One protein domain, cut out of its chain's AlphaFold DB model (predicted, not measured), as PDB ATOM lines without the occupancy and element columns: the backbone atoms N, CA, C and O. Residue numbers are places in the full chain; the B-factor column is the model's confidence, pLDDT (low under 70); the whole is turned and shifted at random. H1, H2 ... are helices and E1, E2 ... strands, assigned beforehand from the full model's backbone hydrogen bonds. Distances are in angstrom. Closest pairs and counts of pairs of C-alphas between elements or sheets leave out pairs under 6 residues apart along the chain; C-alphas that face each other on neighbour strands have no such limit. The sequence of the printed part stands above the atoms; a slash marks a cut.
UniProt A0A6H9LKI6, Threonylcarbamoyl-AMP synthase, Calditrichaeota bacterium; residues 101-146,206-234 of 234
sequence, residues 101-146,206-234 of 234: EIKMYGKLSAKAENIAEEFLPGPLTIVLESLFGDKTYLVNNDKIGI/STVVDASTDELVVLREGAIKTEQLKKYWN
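This is residues 101 to 146 and 206 to 234 of the 234 residues of the protein "Threonylcarbamoyl-AMP synthase" of Calditrichaeota bacterium (UniProt A0A6H9LKI6). A small twisted sheet of four strands has helix H1 packed over one face, along strand E1, while the last helix, H2, packs on H1 and only grazes the sheet. The loop of residues 130 to 142 lies at one end of the long axis, and H2 at the other. The printed part has 75 residues, with H1, E1, E2, E3, E4 and H2 in chain order; the mixed sheet runs E2, E1, E3, E4. The class is mixed, helices and strands, with 35 residues in named elements, under half; the whole is compact, radius of gyration of the C-alphas 11.6 A, spanning 35 by 22 by 21 A.

H1, residues 110 to 119, is on the sheet at a height of 10.1 A, over E1, residues 124 to 129; the closest C-alphas, of Ala 112 and Ile 126, are 7.8 A apart. On the local plane H1 runs along E1 at 20 degrees. E2, residues 143 to 146, forms an antiparallel hairpin with E1, with N 146 and O 126 2.8 A apart. E3, residues 207 to 210, is parallel to E1, with N 125 and O 207 2.8 A apart. E4, residues 217 to 220, forms an antiparallel hairpin with E3, with N 210 and O 217 2.8 A apart. H2, residues 226 to 232, touches H1 at a steep tilt of 61 degrees, opposite ways; the closest C-alphas, of Asn 114 and Tyr 232, are 5.9 A apart. Every O i to N i+4 pair is within hydrogen-bond range in H1; in H2 1 of 3 is, beside 3 of 4 O i to N i+3 pairs.

H1 begins at C-alpha 110 (77.867, 86.147, 41.019) and measures 14.3 A; E1 measures 16.6 A, E2 9.8 A, E3 10.2 A and E4 9.0 A. H2 measures 10.7 A and ends at C-alpha 232 (77.724, 81.804, 49.667).

The C-alphas farthest apart, of Lys 135 and Glu 227, are 35.4 A apart. Residues 147 to 205 are cut out, with 11.4 A between C-alphas 146 and 206. The link E1 to E2 is long; residue 134 is under pLDDT 70.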
ATOM      1  N   GLU A 101      89.162  95.096  41.451       93.88
ATOM      2  CA  GLU A 101      90.241  94.805  40.504       93.88
ATOM      3  C   GLU A 101      90.136  93.400  39.897       93.88
ATOM      4  O   GLU A 101      90.620  93.185  38.787       93.88
ATOM      5  N   ILE A 102      89.469  92.453  40.565       95.19
ATOM      6  CA  ILE A 102      89.356  91.052  40.123       95.19
ATOM      7  C   ILE A 102      88.769  90.955  38.709       95.19
ATOM      8  O   ILE A 102      89.265  90.186  37.880       95.19
ATOM      9  N   LYS A 103      87.763  91.786  38.406       94.75
ATOM     10  CA  LYS A 103      87.067  91.820  37.107       94.75
ATOM     11  C   LYS A 103      87.973  92.233  35.944       94.75
ATOM     12  O   LYS A 103      87.613  92.016  34.793       94.75
ATOM     13  N   MET A 104      89.142  92.815  36.222       92.88
ATOM     14  CA  MET A 104      90.148  93.132  35.202       92.88
ATOM     15  C   MET A 104      91.018  91.923  34.827       92.88
ATOM     16  O   MET A 104      91.659  91.947  33.780       92.88
ATOM     17  N   TYR A 105      91.052  90.881  35.664       93.38
ATOM     18  CA  TYR A 105      91.942  89.727  35.499       93.38
ATOM     19  C   TYR A 105      91.207  88.455  35.071       93.38
ATOM     20  O   TYR A 105      91.756  87.656  34.305       93.38
ATOM     21  N   GLY A 106      89.974  88.260  35.540       94.69
ATOM     22  CA  GLY A 106      89.193  87.064  35.247       94.69
ATOM     23  C   GLY A 106      87.691  87.315  35.204       94.69
ATOM     24  O   GLY A 106      87.192  88.320  35.714       94.69
ATOM     25  N   LYS A 107      86.960  86.381  34.591       95.38
ATOM     26  CA  LYS A 107      85.495  86.402  34.581       95.38
ATOM     27  C   LYS A 107      84.974  86.080  35.977       95.38
ATOM     28  O   LYS A 107      85.194  84.985  36.483       95.38
ATOM     29  N   LEU A 108      84.283  87.039  36.585       93.88
ATOM     30  CA  LEU A 108      83.729  86.906  37.927       93.88
ATOM     31  C   LEU A 108      82.227  86.610  37.844       93.88
ATOM     32  O   LEU A 108      81.450  87.469  37.432       93.88
ATOM     33  N   SER A 109      81.826  85.390  38.207       94.19
ATOM     34  CA  SER A 109      80.414  85.026  38.361       94.19
ATOM     35  C   SER A 109      79.844  85.589  39.668       94.19
ATOM     36  O   SER A 109      80.596  85.891  40.591       94.19
ATOM     37  N   ALA A 110      78.514  85.668  39.791       93.75
ATOM     38  CA  ALA A 110      77.867  86.147  41.019       93.75
ATOM     39  C   ALA A 110      78.276  85.328  42.262       93.75
ATOM     40  O   ALA A 110      78.564  85.885  43.314       93.75
ATOM     41  N   LYS A 111      78.401  84.000  42.127       93.81
ATOM     42  CA  LYS A 111      78.860  83.128  43.223       93.81
ATOM     43  C   LYS A 111      80.310  83.405  43.617       93.81
ATOM     44  O   LYS A 111      80.649  83.359  44.798       93.81
ATOM     45  N   ALA A 112      81.169  83.654  42.628       95.12
ATOM     46  CA  ALA A 112      82.567  83.994  42.858       95.12
ATOM     47  C   ALA A 112      82.707  85.383  43.508       95.12
ATOM     48  O   ALA A 112      83.556  85.567  44.375       95.12
ATOM     49  N   GLU A 113      81.853  86.333  43.125       95.38
ATOM     50  CA  GLU A 113      81.763  87.660  43.737       95.38
ATOM     51  C   GLU A 113      81.328  87.565  45.205       95.38
ATOM     52  O   GLU A 113      82.035  88.077  46.067       95.38
ATOM     53  N   ASN A 114      80.286  86.787  45.518       95.38
ATOM     54  CA  ASN A 114      79.818  86.580  46.895       95.38
ATOM     55  C   ASN A 114      80.925  86.061  47.831       95.38
ATOM     56  O   ASN A 114      81.084  86.552  48.948       95.38
ATOM     57  N   ILE A 115      81.714  85.066  47.396       96.12
ATOM     58  CA  ILE A 115      82.836  84.569  48.215       96.12
ATOM     59  C   ILE A 115      84.002  85.564  48.267       96.12
ATOM     60  O   ILE A 115      84.734  85.588  49.255       96.12
ATOM     61  N   ALA A 116      84.206  86.367  47.221       96.38
ATOM     62  CA  ALA A 116      85.253  87.376  47.205       96.38
ATOM     63  C   ALA A 116      84.943  88.486  48.214       96.38
ATOM     64  O   ALA A 116      85.807  88.813  49.019       96.38
ATOM     65  N   GLU A 117      83.720  89.012  48.219       96.00
ATOM     66  CA  GLU A 117      83.293  90.084  49.128       96.00
ATOM     67  C   GLU A 117      83.343  89.674  50.604       96.00
ATOM     68  O   GLU A 117      83.690  90.487  51.458       96.00
ATOM     69  N   GLU A 118      83.035  88.413  50.915       96.75
ATOM     70  CA  GLU A 118      83.047  87.927  52.296       96.75
ATOM     71  C   GLU A 118      84.464  87.615  52.800       96.75
ATOM     72  O   GLU A 118      84.819  87.927  53.938       96.75
ATOM     73  N   PHE A 119      85.278  86.942  51.981       97.19
ATOM     74  CA  PHE A 119      86.522  86.324  52.451       97.19
ATOM     75  C   PHE A 119      87.795  87.054  52.001       97.19
ATOM     76  O   PHE A 119      88.895  86.658  52.411       97.19
ATOM     77  N   LEU A 120      87.680  88.097  51.173       96.94
ATOM     78  CA  LEU A 120      88.792  88.961  50.778       96.94
ATOM     79  C   LEU A 120      88.610  90.385  51.339       96.94
ATOM     80  O   LEU A 120      87.508  90.921  51.300       96.94
ATOM     81  N   PRO A 121      89.687  91.051  51.802       97.50
ATOM     82  CA  PRO A 121      91.060  90.559  51.923       97.50
ATOM     83  C   PRO A 121      91.208  89.448  52.968       97.50
ATOM     84  O   PRO A 121      90.722  89.579  54.090       97.50
ATOM     85  N   GLY A 122      91.948  88.387  52.650       95.94
ATOM     86  CA  GLY A 122      92.074  87.259  53.564       95.94
ATOM     87  C   GLY A 122      92.627  85.978  52.945       95.94
ATOM     88  O   GLY A 122      93.115  85.966  51.809       95.94
ATOM     89  N   PRO A 123      92.555  84.862  53.692       96.19
ATOM     90  CA  PRO A 123      93.228  83.618  53.357       96.19
ATOM     91  C   PRO A 123      92.497  82.794  52.278       96.19
ATOM     92  O   PRO A 123      92.535  81.566  52.311       96.19
ATOM     93  N   LEU A 124      91.915  83.453  51.276       97.25
ATOM     94  CA  LEU A 124      91.300  82.845  50.097       97.25
ATOM     95  C   LEU A 124      92.174  83.073  48.853       97.25
ATOM     96  O   LEU A 124      92.826  84.108  48.690       97.25
ATOM     97  N   THR A 125      92.213  82.080  47.977       97.38
ATOM     98  CA  THR A 125      92.707  82.187  46.605       97.38
ATOM     99  C   THR A 125      91.583  81.744  45.678       97.38
ATOM    100  O   THR A 125      91.095  80.620  45.804       97.38
ATOM    101  N   ILE A 126      91.180  82.617  44.757       97.31
ATOM    102  CA  ILE A 126      90.116  82.346  43.784       97.31
ATOM    103  C   ILE A 126      90.767  82.128  42.424       97.31
ATOM    104  O   ILE A 126      91.530  82.975  41.967       97.31
ATOM    105  N   VAL A 127      90.497  80.997  41.786       97.38
ATOM    106  CA  VAL A 127      90.948  80.709  40.423       97.38
ATOM    107  C   VAL A 127      89.803  81.027  39.467       97.38
ATOM    108  O   VAL A 127      88.729  80.459  39.610       97.38
ATOM    109  N   LEU A 128      90.016  81.925  38.510       97.00
ATOM    110  CA  LEU A 128      89.002  82.357  37.539       97.00
ATOM    111  C   LEU A 128      89.420  82.003  36.115       97.00
ATOM    112  O   LEU A 128      90.609  81.848  35.846       97.00
ATOM    113  N   GLU A 129      88.457  81.940  35.193       95.94
ATOM    114  CA  GLU A 129      88.758  81.971  33.759       95.94
ATOM    115  C   GLU A 129      89.415  83.318  33.444       95.94
ATOM    116  O   GLU A 129      88.875  84.375  33.785       95.94
ATOM    117  N   SER A 130      90.597  83.291  32.838       95.00
ATOM    118  CA  SER A 130      91.378  84.496  32.594       95.00
ATOM    119  C   SER A 130      90.842  85.312  31.421       95.00
ATOM    120  O   SER A 130      90.422  84.774  30.401       95.00
ATOM    121  N   LEU A 131      90.950  86.638  31.528       93.88
ATOM    122  CA  LEU A 131      90.697  87.558  30.416       93.88
ATOM    123  C   LEU A 131      91.907  87.742  29.483       93.88
ATOM    124  O   LEU A 131      91.776  88.366  28.429       93.88
ATOM    125  N   PHE A 132      93.082  87.220  29.847       87.81
ATOM    126  CA  PHE A 132      94.318  87.419  29.084       87.81
ATOM    127  C   PHE A 132      94.626  86.292  28.093       87.81
ATOM    128  O   PHE A 132      95.419  86.515  27.177       87.81
ATOM    129  N   GLY A 133      94.015  85.111  28.238       79.12
ATOM    130  CA  GLY A 133      94.416  83.922  27.478       79.12
ATOM    131  C   GLY A 133      95.896  83.589  27.709       79.12
ATOM    132  O   GLY A 133      96.389  83.686  28.827       79.12
ATOM    133  N   ASP A 134      96.637  83.279  26.649       69.94
ATOM    134  CA  ASP A 134      98.067  82.929  26.667       69.94
ATOM    135  C   ASP A 134      99.032  84.134  26.743       69.94
ATOM    136  O   ASP A 134     100.248  83.975  26.660       69.94
ATOM    137  N   LYS A 135      98.518  85.355  26.923       73.56
ATOM    138  CA  LYS A 135      99.307  86.601  26.831       73.56
ATOM    139  C   LYS A 135     100.114  86.945  28.084       73.56
ATOM    140  O   LYS A 135     100.747  87.999  28.134       73.56
ATOM    141  N   THR A 136     100.051  86.121  29.124       79.00
ATOM    142  CA  THR A 136     100.765  86.359  30.379       79.00
ATOM    143  C   THR A 136     101.159  85.050  31.045       79.00
ATOM    144  O   THR A 136     100.393  84.091  31.072       79.00
ATOM    145  N   TYR A 137     102.332  85.053  31.673       78.69
ATOM    146  CA  TYR A 137     102.842  83.955  32.496       78.69
ATOM    147  C   TYR A 137     102.034  83.712  33.781       78.69
ATOM    148  O   TYR A 137     102.251  82.720  34.473       78.69
ATOM    149  N   LEU A 138     101.104  84.611  34.115       82.25
ATOM    150  CA  LEU A 138     100.146  84.415  35.202       82.25
ATOM    151  C   LEU A 138      99.046  83.408  34.858       82.25
ATOM    152  O   LEU A 138      98.404  82.881  35.769       82.25
ATOM    153  N   VAL A 139      98.791  83.177  33.567       87.69
ATOM    154  CA  VAL A 139      97.726  82.282  33.123       87.69
ATOM    155  C   VAL A 139      98.243  80.862  33.009       87.69
ATOM    156  O   VAL A 139      99.304  80.586  32.457       87.69
ATOM    157  N   ASN A 140      97.446  79.941  33.532       87.50
ATOM    158  CA  ASN A 140      97.694  78.520  33.461       87.50
ATOM    159  C   ASN A 140      96.425  77.790  33.036       87.50
ATOM    160  O   ASN A 140      95.426  77.854  33.749       87.50
ATOM    161  N   ASN A 141      96.464  77.086  31.899       88.38
ATOM    162  CA  ASN A 141      95.303  76.385  31.335       88.38
ATOM    163  C   ASN A 141      94.050  77.283  31.276       88.38
ATOM    164  O   ASN A 141      93.010  76.927  31.825       88.38
ATOM    165  N   ASP A 142      94.197  78.480  30.697       91.88
ATOM    166  CA  ASP A 142      93.162  79.525  30.597       91.88
ATOM    167  C   ASP A 142      92.635  80.067  31.938       91.88
ATOM    168  O   ASP A 142      91.670  80.834  31.975       91.88
ATOM    169  N   LYS A 143      93.280  79.723  33.058       94.50
ATOM    170  CA  LYS A 143      92.888  80.147  34.404       94.50
ATOM    171  C   LYS A 143      93.919  81.060  35.049       94.50
ATOM    172  O   LYS A 143      95.115  80.943  34.797       94.50
ATOM    173  N   ILE A 144      93.462  81.939  35.935       94.25
ATOM    174  CA  ILE A 144      94.312  82.822  36.737       94.25
ATOM    175  C   ILE A 144      93.957  82.709  38.218       94.25
ATOM    176  O   ILE A 144      92.790  82.783  38.596       94.25
ATOM    177  N   GLY A 145      94.970  82.516  39.065       95.44
ATOM    178  CA  GLY A 145      94.816  82.552  40.515       95.44
ATOM    179  C   GLY A 145      94.867  83.986  41.030       95.44
ATOM    180  O   GLY A 145      95.772  84.737  40.680       95.44
ATOM    181  N   ILE A 146      93.929  84.359  41.889       95.81
ATOM    182  CA  ILE A 146      93.797  85.710  42.431       95.81
ATOM    183  C   ILE A 146      93.791  85.655  43.951       95.81
ATOM    184  O   ILE A 146      93.195  84.765  44.566       95.81
ATOM    185  N   SER A 206      96.282  79.131  52.559       94.31
ATOM    186  CA  SER A 206      95.047  79.654  51.978       94.31
ATOM    187  C   SER A 206      94.148  78.551  51.426       94.31
ATOM    188  O   SER A 206      94.628  77.576  50.836       94.31
ATOM    189  N   THR A 207      92.842  78.740  51.555       96.69
ATOM    190  CA  THR A 207      91.863  77.926  50.833       96.69
ATOM    191  C   THR A 207      91.889  78.318  49.363       96.69
ATOM    192  O   THR A 207      91.960  79.504  49.044       96.69
ATOM    193  N   VAL A 208      91.874  77.334  48.465       97.25
ATOM    194  CA  VAL A 208      91.892  77.545  47.013       97.25
ATOM    195  C   VAL A 208      90.581  77.047  46.431       97.25
ATOM    196  O   VAL A 208      90.258  75.864  46.560       97.25
ATOM    197  N   VAL A 209      89.849  77.944  45.779       97.69
ATOM    198  CA  VAL A 209      88.579  77.651  45.113       97.69
ATOM    199  C   VAL A 209      88.744  77.884  43.621       97.69
ATOM    200  O   VAL A 209      89.142  78.970  43.204       97.69
ATOM    201  N   ASP A 210      88.437  76.867  42.826       97.50
ATOM    202  CA  ASP A 210      88.203  77.019  41.400       97.50
ATOM    203  C   ASP A 210      86.805  77.585  41.175       97.50
ATOM    204  O   ASP A 210      85.805  76.990  41.568       97.50
ATOM    205  N   ALA A 211      86.778  78.764  40.575       96.94
ATOM    206  CA  ALA A 211      85.615  79.540  40.194       96.94
ATOM    207  C   ALA A 211      85.681  79.930  38.708       96.94
ATOM    208  O   ALA A 211      85.085  80.917  38.285       96.94
ATOM    209  N   SER A 212      86.433  79.166  37.906       95.69
ATOM    210  CA  SER A 212      86.571  79.388  36.461       95.69
ATOM    211  C   SER A 212      85.332  79.000  35.655       95.69
ATOM    212  O   SER A 212      85.254  79.301  34.469       95.69
ATOM    213  N   THR A 213      84.357  78.352  36.291       93.31
ATOM    214  CA  THR A 213      83.054  78.012  35.711       93.31
ATOM    215  C   THR A 213      81.937  78.438  36.670       93.31
ATOM    216  O   THR A 213      82.206  78.937  37.764       93.31
ATOM    217  N   ASP A 214      80.676  78.212  36.298       86.88
ATOM    218  CA  ASP A 214      79.527  78.464  37.186       86.88
ATOM    219  C   ASP A 214      79.456  77.508  38.397       86.88
ATOM    220  O   ASP A 214      78.726  77.764  39.369       86.88
ATOM    221  N   GLU A 215      80.200  76.398  38.346       91.31
ATOM    222  CA  GLU A 215      80.406  75.490  39.469       91.31
ATOM    223  C   GLU A 215      81.673  75.881  40.239       91.31
ATOM    224  O   GLU A 215      82.758  76.007  39.667       91.31
ATOM    225  N   LEU A 216      81.523  76.049  41.556       95.12
ATOM    226  CA  LEU A 216      82.635  76.317  42.455       95.12
ATOM    227  C   LEU A 216      83.173  75.009  43.042       95.12
ATOM    228  O   LEU A 216      82.436  74.260  43.685       95.12
ATOM    229  N   VAL A 217      84.475  74.774  42.886       96.81
ATOM    230  CA  VAL A 217      85.160  73.563  43.361       96.81
ATOM    231  C   VAL A 217      86.278  73.943  44.324       96.81
ATOM    232  O   VAL A 217      87.184  74.697  43.982       96.81
ATOM    233  N   VAL A 218      86.268  73.398  45.540       97.50
ATOM    234  CA  VAL A 218      87.387  73.585  46.475       97.50
ATOM    235  C   VAL A 218      88.544  72.678  46.052       97.50
ATOM    236  O   VAL A 218      88.472  71.462  46.207       97.50
ATOM    237  N   LEU A 219      89.618  73.269  45.521       95.62
ATOM    238  CA  LEU A 219      90.831  72.546  45.111       95.62
ATOM    239  C   LEU A 219      91.722  72.200  46.305       95.62
ATOM    240  O   LEU A 219      92.426  71.192  46.302       95.62
ATOM    241  N   ARG A 220      91.722  73.071  47.318       95.12
ATOM    242  CA  ARG A 220      92.447  72.870  48.571       95.12
ATOM    243  C   ARG A 220      91.701  73.551  49.701       95.12
ATOM    244  O   ARG A 220      91.543  74.769  49.678       95.12
ATOM    245  N   GLU A 221      91.333  72.785  50.716       96.31
ATOM    246  CA  GLU A 221      90.876  73.351  51.979       96.31
ATOM    247  C   GLU A 221      92.070  73.849  52.808       96.31
ATOM    248  O   GLU A 221      93.092  73.171  52.925       96.31
ATOM    249  N   GLY A 222      91.943  75.055  53.354       95.50
ATOM    250  CA  GLY A 222      92.921  75.689  54.231       95.50
ATOM    251  C   GLY A 222      92.213  76.420  55.368       95.50
ATOM    252  O   GLY A 222      91.241  75.907  55.927       95.50
ATOM    253  N   ALA A 223      92.665  77.640  55.666       96.12
ATOM    254  CA  ALA A 223      92.148  78.437  56.782       96.12
ATOM    255  C   ALA A 223      90.633  78.720  56.717       96.12
ATOM    256  O   ALA A 223      90.010  78.929  57.756       96.12
ATOM    257  N   ILE A 224      90.038  78.729  55.519       97.06
ATOM    258  CA  ILE A 224      88.584  78.815  55.322       97.06
ATOM    259  C   ILE A 224      88.065  77.416  55.004       97.06
ATOM    260  O   ILE A 224      88.435  76.827  53.984       97.06
ATOM    261  N   LYS A 225      87.193  76.886  55.858       96.94
ATOM    262  CA  LYS A 225      86.638  75.544  55.680       96.94
ATOM    263  C   LYS A 225      85.598  75.525  54.572       96.94
ATOM    264  O   LYS A 225      84.885  76.511  54.356       96.94
ATOM    265  N   THR A 226      85.496  74.396  53.881       96.19
ATOM    266  CA  THR A 226      84.578  74.228  52.750       96.19
ATOM    267  C   THR A 226      83.144  74.588  53.143       96.19
ATOM    268  O   THR A 226      82.457  75.283  52.398       96.19
ATOM    269  N   GLU A 227      82.703  74.207  54.342       96.00
ATOM    270  CA  GLU A 227      81.368  74.489  54.887       96.00
ATOM    271  C   GLU A 227      81.078  75.986  55.024       96.00
ATOM    272  O   GLU A 227      79.921  76.395  54.931       96.00
ATOM    273  N   GLN A 228      82.103  76.810  55.254       96.06
ATOM    274  CA  GLN A 228      81.949  78.263  55.328       96.06
ATOM    275  C   GLN A 228      81.697  78.843  53.937       96.06
ATOM    276  O   GLN A 228      80.766  79.627  53.781       96.06
ATOM    277  N   LEU A 229      82.458  78.398  52.931       94.25
ATOM    278  CA  LEU A 229      82.286  78.818  51.536       94.25
ATOM    279  C   LEU A 229      80.919  78.410  50.986       94.25
ATOM    280  O   LEU A 229      80.274  79.210  50.312       94.25
ATOM    281  N   LYS A 230      80.436  77.205  51.330       93.56
ATOM    282  CA  LYS A 230      79.155  76.689  50.813       93.56
ATOM    283  C   LYS A 230      77.964  77.608  51.078       93.56
ATOM    284  O   LYS A 230      76.992  77.575  50.329       93.56
ATOM    285  N   LYS A 231      78.025  78.416  52.139       93.50
ATOM    286  CA  LYS A 231      76.954  79.347  52.526       93.50
ATOM    287  C   LYS A 231      76.718  80.451  51.492       93.50
ATOM    288  O   LYS A 231      75.631  81.014  51.473       93.50
ATOM    289  N   TYR A 232      77.705  80.711  50.638       91.25
ATOM    290  CA  TYR A 232      77.724  81.804  49.667       91.25
ATOM    291  C   TYR A 232      77.623  81.302  48.211       91.25
ATOM    292  O   TYR A 232      77.856  82.061  47.276       91.25
ATOM    293  N   TRP A 233      77.268  80.024  47.995       83.69
ATOM    294  CA  TRP A 233      77.114  79.424  46.657       83.69
ATOM    295  C   TRP A 233      75.802  79.709  45.934       83.69
ATOM    296  O   TRP A 233      75.621  79.222  44.814       83.69
ATOM    297  N   ASN A 234      74.907  80.467  46.557       72.62
ATOM    298  CA  ASN A 234      73.585  80.768  46.021       72.62
ATOM    299  C   ASN A 234      73.539  82.171  45.427       72.62
ATOM    300  O   ASN A 234      74.128  83.081  46.051       72.62
TER     301      ASN A 234